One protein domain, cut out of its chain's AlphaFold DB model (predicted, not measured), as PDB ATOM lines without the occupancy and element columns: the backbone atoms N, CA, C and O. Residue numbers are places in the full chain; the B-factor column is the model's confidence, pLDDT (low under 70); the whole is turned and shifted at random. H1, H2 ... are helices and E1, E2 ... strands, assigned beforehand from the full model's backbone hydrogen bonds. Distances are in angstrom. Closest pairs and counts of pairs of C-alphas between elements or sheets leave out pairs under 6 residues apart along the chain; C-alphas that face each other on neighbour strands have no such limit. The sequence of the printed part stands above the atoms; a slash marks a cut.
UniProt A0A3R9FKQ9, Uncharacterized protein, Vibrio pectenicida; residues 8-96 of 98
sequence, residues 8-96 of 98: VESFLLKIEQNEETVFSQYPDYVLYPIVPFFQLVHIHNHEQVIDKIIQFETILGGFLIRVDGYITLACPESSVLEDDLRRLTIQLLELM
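AT A GLANCE: This is residues 8 to 96 of the 98 residues of an uncharacterized protein of Vibrio pectenicida (UniProt A0A3R9FKQ9). A small, strongly twisted sheet of three strands forms the middle, with the long helix H1 crossing one face and H3 running along the strands over the opposite face. H4 packs side by side with H3, running opposite ways to it and reaching the sheet mainly at E1, while the short H2 follows straight on from E1. The printed part has 89 residues with four named helices and three named strands, in the order H1, E1, H2, H3, E2, E3, H4. The sheet runs E1, E3, E2, all antiparallel, and the class is mixed, helices and strands. The whole is compact, with a radius of gyration of the C-alphas of 12.3 A, and rounded, with spans of 35 by 29 by 20 A.

IN THESE COORDINATES: In the sheet, E1 is residues 30 to 36, 17.4 A from first to last C-alpha, E3 is residues 70 to 75, 15.1 A, and E2 is residues 63 to 67, 11.9 A. H1, residues 8 to 25, is 25.5 A long and begins at C-alpha 8 (161.042, 143.433, 210.101). H3, residues 46 to 60, is 21.5 A long, and H2, residues 37 to 42, is 10.0 A. H4, residues 82 to 95, is 20.0 A long and ends at C-alpha 95 (148.994, 152.929, 203.332).

HOW THE PARTS SIT: E3 is the inner strand. Towards E1 it has N 32 and O 73 within hydrogen-bond range at 2.8 A; towards E2, with which it forms a hairpin, N 65 and O 72 at 2.9 A. E1, H2 with H3, and E2 make a split strand-helix-strand unit, two strands running the same way with E3 between them in the sheet, and its crossover is right-handed. H1 is on the sheet at a height of 6.2 A, across the strands at 87 degrees to E2 on the local plane; its closest C-alphas to E2 are those of Ile 15 and Ile 65, 5.1 A apart. H3 lies on the opposite face, at a height of 9.1 A, along the strands at 17 degrees to E3 on the local plane. H3 touches H4, C-alphas of Lys 52 and Leu 92 closest at 6.2 A, at a shallow tilt of 5 degrees, opposite ways. With residues 46 to 50 alone H3 touches residues 8 to 11 of H1, C-alphas of Phe 11 and Ile 50 closest at 7.4 A. H2 is on the sheet, the C-alphas of Phe 37 and Tyr 70 closest to E3 at 4.7 A, and is apart from H1 and H4. In H1 and H4 every O i to N i+4 pair is within hydrogen-bond range; H3 has 9 of 11, and H2 has 0 of 2 but 3 of 3 O i to N i+3 pairs.

THE WHOLE: The C-alphas of Asp 28 and His 44 are the two farthest apart, 35.4 A. The printed part has no cut and no long link. The mean pLDDT of the printed part is 94.6, and no printed residue is under 70.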
ATOM      1  N   VAL A   8     162.098 143.924 209.209       92.88
ATOM      2  CA  VAL A   8     161.042 143.433 210.101       92.88
ATOM      3  C   VAL A   8     161.672 142.994 211.414       92.88
ATOM      4  O   VAL A   8     161.244 143.446 212.471       92.88
ATOM      5  N   GLU A   9     162.727 142.187 211.357       94.38
ATOM      6  CA  GLU A   9     163.450 141.712 212.537       94.38
ATOM      7  C   GLU A   9     164.028 142.876 213.353       94.38
ATOM      8  O   GLU A   9     163.854 142.931 214.570       94.38
ATOM      9  N   SER A  10     164.639 143.856 212.684       95.31
ATOM     10  CA  SER A  10     165.172 145.063 213.326       95.31
ATOM     11  C   SER A  10     164.076 145.894 213.997       95.31
ATOM     12  O   SER A  10     164.271 146.422 215.093       95.31
ATOM     13  N   PHE A  11     162.909 146.007 213.360       95.56
ATOM     14  CA  PHE A  11     161.753 146.703 213.921       95.56
ATOM     15  C   PHE A  11     161.199 145.987 215.158       95.56
ATOM     16  O   PHE A  11     160.941 146.635 216.172       95.56
ATOM     17  N   LEU A  12     161.063 144.660 215.101       95.69
ATOM     18  CA  LEU A  12     160.594 143.854 216.228       95.69
ATOM     19  C   LEU A  12     161.558 143.923 217.416       95.69
ATOM     20  O   LEU A  12     161.111 144.136 218.540       95.69
ATOM     21  N   LEU A  13     162.867 143.829 217.165       96.88
ATOM     22  CA  LEU A  13     163.887 143.953 218.207       96.88
ATOM     23  C   LEU A  13     163.851 145.333 218.878       96.88
ATOM     24  O   LEU A  13     163.965 145.436 220.098       96.88
ATOM     25  N   LYS A  14     163.665 146.403 218.096       96.31
ATOM     26  CA  LYS A  14     163.522 147.757 218.643       96.31
ATOM     27  C   LYS A  14     162.293 147.876 219.549       96.31
ATOM     28  O   LYS A  14     162.392 148.473 220.615       96.31
ATOM     29  N   ILE A  15     161.152 147.314 219.141       97.00
ATOM     30  CA  ILE A  15     159.934 147.316 219.963       97.00
ATOM     31  C   ILE A  15     160.174 146.596 221.293       97.00
ATOM     32  O   ILE A  15     159.804 147.126 222.335       97.00
ATOM     33  N   GLU A  16     160.828 145.436 221.274       97.19
ATOM     34  CA  GLU A  16     161.144 144.678 222.491       97.19
ATOM     35  C   GLU A  16     162.036 145.486 223.454       97.19
ATOM     36  O   GLU A  16     161.745 145.598 224.643       97.19
ATOM     37  N   GLN A  17     163.068 146.156 222.936       97.50
ATOM     38  CA  GLN A  17     163.939 147.029 223.739       97.50
ATOM     39  C   GLN A  17     163.197 148.252 224.301       97.50
ATOM     40  O   GLN A  17     163.437 148.693 225.431       97.50
ATOM     41  N   ASN A  18     162.281 148.814 223.513       97.81
ATOM     42  CA  ASN A  18     161.430 149.912 223.945       97.81
ATOM     43  C   ASN A  18     160.461 149.472 225.052       97.81
ATOM     44  O   ASN A  18     160.246 150.240 225.985       97.81
ATOM     45  N   GLU A  19     159.894 148.262 224.975       97.19
ATOM     46  CA  GLU A  19     159.021 147.695 226.016       97.19
ATOM     47  C   GLU A  19     159.756 147.663 227.364       97.19
ATOM     48  O   GLU A  19     159.264 148.219 228.349       97.19
ATOM     49  N   GLU A  20     160.969 147.097 227.401       96.75
ATOM     50  CA  GLU A  20     161.798 147.070 228.614       96.75
ATOM     51  C   GLU A  20     162.052 148.479 229.165       96.75
ATOM     52  O   GLU A  20     161.948 148.719 230.372       96.75
ATOM     53  N   THR A  21     162.351 149.427 228.279       96.94
ATOM     54  CA  THR A  21     162.628 150.820 228.641       96.94
ATOM     55  C   THR A  21     161.395 151.505 229.230       96.94
ATOM     56  O   THR A  21     161.473 152.087 230.310       96.94
ATOM     57  N   VAL A  22     160.243 151.414 228.564       97.25
ATOM     58  CA  VAL A  22     159.002 152.068 229.001       97.25
ATOM     59  C   VAL A  22     158.517 151.500 230.325       97.25
ATOM     60  O   VAL A  22     158.258 152.266 231.251       97.25
ATOM     61  N   PHE A  23     158.460 150.173 230.462       94.00
ATOM     62  CA  PHE A  23     157.957 149.554 231.687       94.00
ATOM     63  C   PHE A  23     158.878 149.760 232.895       94.00
ATOM     64  O   PHE A  23     158.406 149.701 234.030       94.00
ATOM     65  N   SER A  24     160.173 150.016 232.680       96.62
ATOM     66  CA  SER A  24     161.123 150.265 233.770       96.62
ATOM     67  C   SER A  24     161.313 151.746 234.108       96.62
ATOM     68  O   SER A  24     161.491 152.071 235.282       96.62
ATOM     69  N   GLN A  25     161.292 152.640 233.115       97.50
ATOM     70  CA  GLN A  25     161.704 154.042 233.283       97.50
ATOM     71  C   GLN A  25     160.566 155.049 233.125       97.50
ATOM     72  O   GLN A  25     160.681 156.157 233.644       97.50
ATOM     73  N   TYR A  26     159.477 154.680 232.447       95.56
ATOM     74  CA  TYR A  26     158.402 155.600 232.072       95.56
ATOM     75  C   TYR A  26     157.003 155.068 232.445       95.56
ATOM     76  O   TYR A  26     156.127 154.967 231.584       95.56
ATOM     77  N   PRO A  27     156.759 154.707 233.721       92.38
ATOM     78  CA  PRO A  27     155.485 154.121 234.152       92.38
ATOM     79  C   PRO A  27     154.297 155.097 234.096       92.38
ATOM     80  O   PRO A  27     153.151 154.671 234.204       92.38
ATOM     81  N   ASP A  28     154.563 156.397 233.978       94.50
ATOM     82  CA  ASP A  28     153.592 157.489 233.912       94.50
ATOM     83  C   ASP A  28     153.253 157.920 232.477       94.50
ATOM     84  O   ASP A  28     152.401 158.786 232.278       94.50
ATOM     85  N   TYR A  29     153.897 157.326 231.469       96.12
ATOM     86  CA  TYR A  29     153.593 157.627 230.074       96.12
ATOM     87  C   TYR A  29     152.182 157.171 229.700       96.12
ATOM     88  O   TYR A  29     151.709 156.105 230.094       96.12
ATOM     89  N   VAL A  30     151.520 157.986 228.882       95.12
ATOM     90  CA  VAL A  30     150.208 157.675 228.321       95.12
ATOM     91  C   VAL A  30     150.385 156.747 227.124       95.12
ATOM     92  O   VAL A  30     151.352 156.860 226.368       95.12
ATOM     93  N   LEU A  31     149.438 155.825 226.960       95.81
ATOM     94  CA  LEU A  31     149.438 154.815 225.911       95.81
ATOM     95  C   LEU A  31     148.405 155.155 224.834       95.81
ATOM     96  O   LEU A  31     147.209 155.235 225.115       95.81
ATOM     97  N   TYR A  32     148.866 155.293 223.593       95.06
ATOM     98  CA  TYR A  32     148.035 155.530 222.415       95.06
ATOM     99  C   TYR A  32     148.112 154.328 221.468       95.06
ATOM    100  O   TYR A  32     149.089 154.201 220.723       95.06
ATOM    101  N   PRO A  33     147.120 153.418 221.487       95.62
ATOM    102  CA  PRO A  33     147.072 152.296 220.557       95.62
ATOM    103  C   PRO A  33     146.965 152.803 219.115       95.62
ATOM    104  O   PRO A  33     146.092 153.612 218.806       95.62
ATOM    105  N   ILE A  34     147.841 152.322 218.233       95.06
ATOM    106  CA  ILE A  34     147.903 152.761 216.832       95.06
ATOM    107  C   ILE A  34     147.253 151.723 215.921       95.06
ATOM    108  O   ILE A  34     146.324 152.026 215.177       95.06
ATOM    109  N   VAL A  35     147.759 150.488 215.955       95.38
ATOM    110  CA  VAL A  35     147.319 149.412 215.058       95.38
ATOM    111  C   VAL A  35     147.430 148.057 215.760       95.38
ATOM    112  O   VAL A  35     148.415 147.821 216.463       95.38
ATOM    113  N   PRO A  36     146.453 147.148 215.600       96.12
ATOM    114  CA  PRO A  36     146.585 145.782 216.088       96.12
ATOM    115  C   PRO A  36     147.843 145.109 215.530       96.12
ATOM    116  O   PRO A  36     148.041 145.041 214.318       96.12
ATOM    117  N   PHE A  37     148.680 144.559 216.407       95.19
ATOM    118  CA  PHE A  37     149.956 143.960 216.013       95.19
ATOM    119  C   PHE A  37     149.762 142.783 215.053       95.19
ATOM    120  O   PHE A  37     150.491 142.644 214.074       95.19
ATOM    121  N   PHE A  38     148.722 141.974 215.281       93.25
ATOM    122  CA  PHE A  38     148.410 140.840 214.415       93.25
ATOM    123  C   PHE A  38     148.064 141.266 212.982       93.25
ATOM    124  O   PHE A  38     148.239 140.471 212.072       93.25
ATOM    125  N   GLN A  39     147.590 142.496 212.745       92.62
ATOM    126  CA  GLN A  39     147.306 142.942 211.379       92.62
ATOM    127  C   GLN A  39     148.580 143.079 210.550       92.62
ATOM    128  O   GLN A  39     148.516 142.920 209.335       92.62
ATOM    129  N   LEU A  40     149.734 143.315 211.188       92.19
ATOM    130  CA  LEU A  40     150.997 143.515 210.483       92.19
ATOM    131  C   LEU A  40     151.451 142.278 209.709       92.19
ATOM    132  O   LEU A  40     152.078 142.438 208.672       92.19
ATOM    133  N   VAL A  41     151.088 141.069 210.153       91.38
ATOM    134  CA  VAL A  41     151.465 139.815 209.467       91.38
ATOM    135  C   VAL A  41     150.678 139.576 208.176       91.38
ATOM    136  O   VAL A  41     151.027 138.702 207.388       91.38
ATOM    137  N   HIS A  42     149.583 140.315 207.980       91.88
ATOM    138  CA  HIS A  42     148.699 140.182 206.824       91.88
ATOM    139  C   HIS A  42     148.969 141.235 205.748       91.88
ATOM    140  O   HIS A  42     148.312 141.231 204.715       91.88
ATOM    141  N   ILE A  43     149.904 142.151 205.986       93.69
ATOM    142  CA  ILE A  43     150.178 143.262 205.082       93.69
ATOM    143  C   ILE A  43     151.101 142.798 203.956       93.69
ATOM    144  O   ILE A  43     152.011 142.013 204.164       93.69
ATOM    145  N   HIS A  44     150.919 143.296 202.741       94.12
ATOM    146  CA  HIS A  44     151.823 142.998 201.628       94.12
ATOM    147  C   HIS A  44     153.020 143.954 201.566       94.12
ATOM    148  O   HIS A  44     154.124 143.558 201.201       94.12
ATOM    149  N   ASN A  45     152.825 145.215 201.949       95.12
ATOM    150  CA  ASN A  45     153.828 146.277 201.892       95.12
ATOM    151  C   ASN A  45     154.470 146.588 203.259       95.12
ATOM    152  O   ASN A  45     154.534 147.748 203.673       95.12
ATOM    153  N   HIS A  46     154.971 145.553 203.948       93.31
ATOM    154  CA  HIS A  46     155.523 145.645 205.309       93.31
ATOM    155  C   HIS A  46     156.539 146.774 205.493       93.31
ATOM    156  O   HIS A  46     156.438 147.530 206.451       93.31
ATOM    157  N   GLU A  47     157.497 146.930 204.577       94.12
ATOM    158  CA  GLU A  47     158.564 147.920 204.742       94.12
ATOM    159  C   GLU A  47     158.046 149.360 204.802       94.12
ATOM    160  O   GLU A  47     158.554 150.156 205.589       94.12
ATOM    161  N   GLN A  48     157.040 149.682 203.984       96.50
ATOM    162  CA  GLN A  48     156.431 151.012 203.923       96.50
ATOM    163  C   GLN A  48     155.591 151.269 205.172       96.50
ATOM    164  O   GLN A  48     155.622 152.358 205.741       96.50
ATOM    165  N   VAL A  49     154.853 150.247 205.612       97.00
ATOM    166  CA  VAL A  49     154.058 150.306 206.838       97.00
ATOM    167  C   VAL A  49     154.962 150.470 208.057       97.00
ATOM    168  O   VAL A  49     154.697 151.343 208.874       97.00
ATOM    169  N   ILE A  50     156.063 149.722 208.154       96.44
ATOM    170  CA  ILE A  50     157.047 149.858 209.235       96.44
ATOM    171  C   ILE A  50     157.633 151.271 209.264       96.44
ATOM    172  O   ILE A  50     157.628 151.898 210.322       96.44
ATOM    173  N   ASP A  51     158.065 151.814 208.119       96.56
ATOM    174  CA  ASP A  51     158.560 153.198 208.060       96.56
ATOM    175  C   ASP A  51     157.513 154.188 208.558       96.56
ATOM    176  O   ASP A  51     157.833 155.137 209.277       96.56
ATOM    177  N   LYS A  52     156.246 153.963 208.196       97.31
ATOM    178  CA  LYS A  52     155.157 154.831 208.618       97.31
ATOM    179  C   LYS A  52     154.871 154.727 210.109       97.31
ATOM    180  O   LYS A  52     154.615 155.752 210.732       97.31
ATOM    181  N   ILE A  53     154.938 153.530 210.685       97.19
ATOM    182  CA  ILE A  53     154.778 153.325 212.126       97.19
ATOM    183  C   ILE A  53     155.920 154.017 212.876       97.19
ATOM    184  O   ILE A  53     155.657 154.766 213.810       97.19
ATOM    185  N   ILE A  54     157.173 153.864 212.433       96.12
ATOM    186  CA  ILE A  54     158.341 154.503 213.069       96.12
ATOM    187  C   ILE A  54     158.210 156.037 213.105       96.12
ATOM    188  O   ILE A  54     158.685 156.674 214.044       96.12
ATOM    189  N   GLN A  55     157.519 156.647 212.134       95.75
ATOM    190  CA  GLN A  55     157.257 158.093 212.147       95.75
ATOM    191  C   GLN A  55     156.435 158.566 213.354       95.75
ATOM    192  O   GLN A  55     156.508 159.743 213.694       95.75
ATOM    193  N   PHE A  56     155.670 157.692 214.015       95.62
ATOM    194  CA  PHE A  56     154.944 158.073 215.227       95.62
ATOM    195  C   PHE A  56     155.913 158.462 216.348       95.62
ATOM    196  O   PHE A  56     155.717 159.508 216.956       95.62
ATOM    197  N   GLU A  57     156.996 157.706 216.569       92.62
ATOM    198  CA  GLU A  57     158.003 158.068 217.584       92.62
ATOM    199  C   GLU A  57     158.706 159.372 217.238       92.62
ATOM    200  O   GLU A  57     158.913 160.219 218.103       92.62
ATOM    201  N   THR A  58     159.095 159.544 215.970       90.44
ATOM    202  CA  THR A  58     159.912 160.694 215.569       90.44
ATOM    203  C   THR A  58     159.120 161.997 215.548       90.44
ATOM    204  O   THR A  58     159.702 163.049 215.796       90.44
ATOM    205  N   ILE A  59     157.815 161.942 215.265       92.19
ATOM    206  CA  ILE A  59     156.955 163.129 215.167       92.19
ATOM    207  C   ILE A  59     156.283 163.454 216.502       92.19
ATOM    208  O   ILE A  59     156.242 164.620 216.879       92.19
ATOM    209  N   LEU A  60     155.752 162.451 217.206       91.38
ATOM    210  CA  LEU A  60     154.971 162.661 218.434       91.38
ATOM    211  C   LEU A  60     155.825 162.585 219.708       91.38
ATOM    212  O   LEU A  60     155.374 162.981 220.784       91.38
ATOM    213  N   GLY A  61     157.063 162.098 219.582       90.00
ATOM    214  CA  GLY A  61     157.952 161.835 220.706       90.00
ATOM    215  C   GLY A  61     157.498 160.625 221.521       90.00
ATOM    216  O   GLY A  61     156.310 160.376 221.695       90.00
ATOM    217  N   GLY A  62     158.458 159.865 222.045       93.75
ATOM    218  CA  GLY A  62     158.196 158.676 222.855       93.75
ATOM    219  C   GLY A  62     158.673 157.395 222.185       93.75
ATOM    220  O   GLY A  62     159.603 157.420 221.377       93.75
ATOM    221  N   PHE A  63     158.047 156.285 222.560       97.31
ATOM    222  CA  PHE A  63     158.487 154.938 222.213       97.31
ATOM    223  C   PHE A  63     157.328 154.107 221.675       97.31
ATOM    224  O   PHE A  63     156.239 154.095 222.246       97.31
ATOM    225  N   LEU A  64     157.568 153.371 220.599       97.69
ATOM    226  CA  LEU A  64     156.672 152.322 220.141       97.69
ATOM    227  C   LEU A  64     156.924 151.072 220.960       97.69
ATOM    228  O   LEU A  64     158.041 150.560 220.992       97.69
ATOM    229  N   ILE A  65     155.862 150.571 221.562       97.81
ATOM    230  CA  ILE A  65     155.849 149.325 222.313       97.81
ATOM    231  C   ILE A  65     154.726 148.436 221.796       97.81
ATOM    232  O   ILE A  65     153.817 148.889 221.091       97.81
ATOM    233  N   ARG A  66     154.753 147.167 222.193       97.00
ATOM    234  CA  ARG A  66     153.602 146.286 222.061       97.00
ATOM    235  C   ARG A  66     152.956 146.098 223.423       97.00
ATOM    236  O   ARG A  66     153.607 145.724 224.392       97.00
ATOM    237  N   VAL A  67     151.656 146.333 223.491       96.06
ATOM    238  CA  VAL A  67     150.870 146.133 224.713       96.06
ATOM    239  C   VAL A  67     149.433 145.818 224.324       96.06
ATOM    240  O   VAL A  67     148.928 146.342 223.332       96.06
ATOM    241  N   ASP A  68     148.809 144.882 225.039       94.38
ATOM    242  CA  ASP A  68     147.420 144.448 224.827       94.38
ATOM    243  C   ASP A  68     147.069 144.052 223.379       94.38
ATOM    244  O   ASP A  68     145.932 144.169 222.929       94.38
ATOM    245  N   GLY A  69     148.055 143.548 222.628       95.12
ATOM    246  CA  GLY A  69     147.879 143.110 221.238       95.12
ATOM    247  C   GLY A  69     147.974 144.223 220.189       95.12
ATOM    248  O   GLY A  69     147.733 143.957 219.009       95.12
ATOM    249  N   TYR A  70     148.364 145.436 220.576       97.62
ATOM    250  CA  TYR A  70     148.548 146.582 219.687       97.62
ATOM    251  C   TYR A  70     150.012 146.994 219.606       97.62
ATOM    252  O   TYR A  70     150.764 146.829 220.563       97.62
ATOM    253  N   ILE A  71     150.391 147.570 218.467       97.31
ATOM    254  CA  ILE A  71     151.467 148.556 218.434       97.31
ATOM    255  C   ILE A  71     150.912 149.856 218.999       97.31
ATOM    256  O   ILE A  71     149.887 150.361 218.532       97.31
ATOM    257  N   THR A  72     151.610 150.387 219.991       97.12
ATOM    258  CA  THR A  72     151.154 151.484 220.836       97.12
ATOM    259  C   THR A  72     152.285 152.485 220.998       97.12
ATOM    260  O   THR A  72     153.427 152.092 221.232       97.12
ATOM    261  N   LEU A  73     151.976 153.774 220.888       97.19
ATOM    262  CA  LEU A  73     152.905 154.832 221.272       97.19
ATOM    263  C   LEU A  73     152.775 155.090 222.774       97.19
ATOM    264  O   LEU A  73     151.690 155.421 223.248       97.19
ATOM    265  N   ALA A  74     153.880 154.958 223.499       97.25
ATOM    266  CA  ALA A  74     154.023 155.380 224.882       97.25
ATOM    267  C   ALA A  74     154.787 156.706 224.935       97.25
ATOM    268  O   ALA A  74     155.935 156.789 224.483       97.25
ATOM    269  N   CYS A  75     154.171 157.748 225.485       95.44
ATOM    270  CA  CYS A  75     154.758 159.087 225.512       95.44
ATOM    271  C   CYS A  75     154.197 159.955 226.655       95.44
ATOM    272  O   CYS A  75     153.139 159.639 227.208       95.44
ATOM    273  N   PRO A  76     154.864 161.068 227.015       93.38
ATOM    274  CA  PRO A  76     154.301 162.039 227.951       93.38
ATOM    275  C   PRO A  76     152.961 162.584 227.439       93.38
ATOM    276  O   PRO A  76     152.822 162.866 226.251       93.38
ATOM    277  N   GLU A  77     151.988 162.811 228.325       86.50
ATOM    278  CA  GLU A  77     150.662 163.327 227.935       86.50
ATOM    279  C   GLU A  77     150.755 164.636 227.129       86.50
ATOM    280  O   GLU A  77     150.051 164.828 226.143       86.50
ATOM    281  N   SER A  78     151.688 165.512 227.504       85.31
ATOM    282  CA  SER A  78     151.885 166.813 226.867       85.31
ATOM    283  C   SER A  78     152.574 166.761 225.499       85.31
ATOM    284  O   SER A  78     152.693 167.809 224.865       85.31
ATOM    285  N   SER A  79     153.106 165.611 225.064       79.69
ATOM    286  CA  SER A  79     153.877 165.531 223.815       79.69
ATOM    287  C   SER A  79     153.006 165.337 222.575       79.69
ATOM    288  O   SER A  79     153.447 165.645 221.470       79.69
ATOM    289  N   VAL A  80     151.770 164.862 222.739       82.94
ATOM    290  CA  VAL A  80     150.905 164.501 221.611       82.94
ATOM    291  C   VAL A  80     149.930 165.623 221.291       82.94
ATOM    292  O   VAL A  80     149.004 165.909 222.045       82.94
ATOM    293  N   LEU A  81     150.089 166.210 220.106       87.06
ATOM    294  CA  LEU A  81     149.031 166.993 219.479       87.06
ATOM    295  C   LEU A  81     148.037 166.029 218.820       87.06
ATOM    296  O   LEU A  81     148.400 165.265 217.924       87.06
ATOM    297  N   GLU A  82     146.776 166.067 219.256       86.62
ATOM    298  CA  GLU A  82     145.731 165.136 218.797       86.62
ATOM    299  C   GLU A  82     145.587 165.119 217.263       86.62
ATOM    300  O   GLU A  82     145.413 164.060 216.657       86.62
ATOM    301  N   ASP A  83     145.727 166.280 216.619       91.69
ATOM    302  CA  ASP A  83     145.652 166.405 215.161       91.69
ATOM    303  C   ASP A  83     146.796 165.670 214.441       91.69
ATOM    304  O   ASP A  83     146.570 165.063 213.389       91.69
ATOM    305  N   ASP A  84     148.006 165.661 215.008       92.50
ATOM    306  CA  ASP A  84     149.139 164.933 214.434       92.50
ATOM    307  C   ASP A  84     148.947 163.423 214.591       92.50
ATOM    308  O   ASP A  84     149.127 162.685 213.618       92.50
ATOM    309  N   LEU A  85     148.501 162.964 215.767       92.31
ATOM    310  CA  LEU A  85     148.172 161.556 216.005       92.31
ATOM    311  C   LEU A  85     147.085 161.070 215.039       92.31
ATOM    312  O   LEU A  85     147.239 160.033 214.386       92.31
ATOM    313  N   ARG A  86     146.005 161.846 214.894       93.69
ATOM    314  CA  ARG A  86     144.904 161.543 213.975       93.69
ATOM    315  C   ARG A  86     145.397 161.458 212.535       93.69
ATOM    316  O   ARG A  86     145.117 160.475 211.848       93.69
ATOM    317  N   ARG A  87     146.152 162.460 212.075       96.06
ATOM    318  CA  ARG A  87     146.690 162.504 210.708       96.06
ATOM    319  C   ARG A  87     147.595 161.310 210.421       96.06
ATOM    320  O   ARG A  87     147.453 160.687 209.372       96.06
ATOM    321  N   LEU A  88     148.513 160.986 211.331       96.50
ATOM    322  CA  LEU A  88     149.431 159.860 211.159       96.50
ATOM    323  C   LEU A  88     148.689 158.525 211.114       96.50
ATOM    324  O   LEU A  88     148.999 157.693 210.261       96.50
ATOM    325  N   THR A  89     147.677 158.353 211.966       95.19
ATOM    326  CA  THR A  89     146.836 157.148 211.996       95.19
ATOM    327  C   THR A  89     146.076 156.962 210.687       95.19
ATOM    328  O   THR A  89     146.127 155.882 210.106       95.19
ATOM    329  N   ILE A  90     145.443 158.016 210.160       96.19
ATOM    330  CA  ILE A  90     144.751 157.956 208.862       96.19
ATOM    331  C   ILE A  90     145.727 157.557 207.748       96.19
ATOM    332  O   ILE A  90     145.460 156.622 207.001       96.19
ATOM    333  N   GLN A  91     146.889 158.210 207.683       97.38
ATOM    334  CA  GLN A  91     147.896 157.920 206.660       97.38
ATOM    335  C   GLN A  91     148.447 156.491 206.760       97.38
ATOM    336  O   GLN A  91     148.768 155.891 205.738       97.38
ATOM    337  N   LEU A  92     148.577 155.946 207.973       97.31
ATOM    338  CA  LEU A  92     148.960 154.552 208.178       97.31
ATOM    339  C   LEU A  92     147.895 153.613 207.603       97.31
ATOM    340  O   LEU A  92     148.224 152.749 206.795       97.31
ATOM    341  N   LEU A  93     146.627 153.811 207.967       94.62
ATOM    342  CA  LEU A  93     145.524 152.963 207.508       94.62
ATOM    343  C   LEU A  93     145.350 153.008 205.982       94.62
ATOM    344  O   LEU A  93     145.127 151.976 205.358       94.62
ATOM    345  N   GLU A  94     145.505 154.181 205.365       96.06
ATOM    346  CA  GLU A  94     145.459 154.342 203.903       96.06
ATOM    347  C   GLU A  94     146.629 153.656 203.183       96.06
ATOM    348  O   GLU A  94     146.490 153.238 202.026       96.06
ATOM    349  N   LEU A  95     147.782 153.551 203.854       97.06
ATOM    350  CA  LEU A  95     148.994 152.929 203.332       97.06
ATOM    351  C   LEU A  95     148.941 151.400 203.390       97.06
ATOM    352  O   LEU A  95     149.504 150.751 202.508       97.06
ATOM    353  N   MET A  96     148.286 150.818 204.396       95.44
ATOM    354  CA  MET A  96     148.208 149.366 204.563       95.44
ATOM    355  C   MET A  96     147.540 148.702 203.344       95.44
ATOM    356  O   MET A  96     146.489 149.130 202.855       95.44
TER     357      MET A  96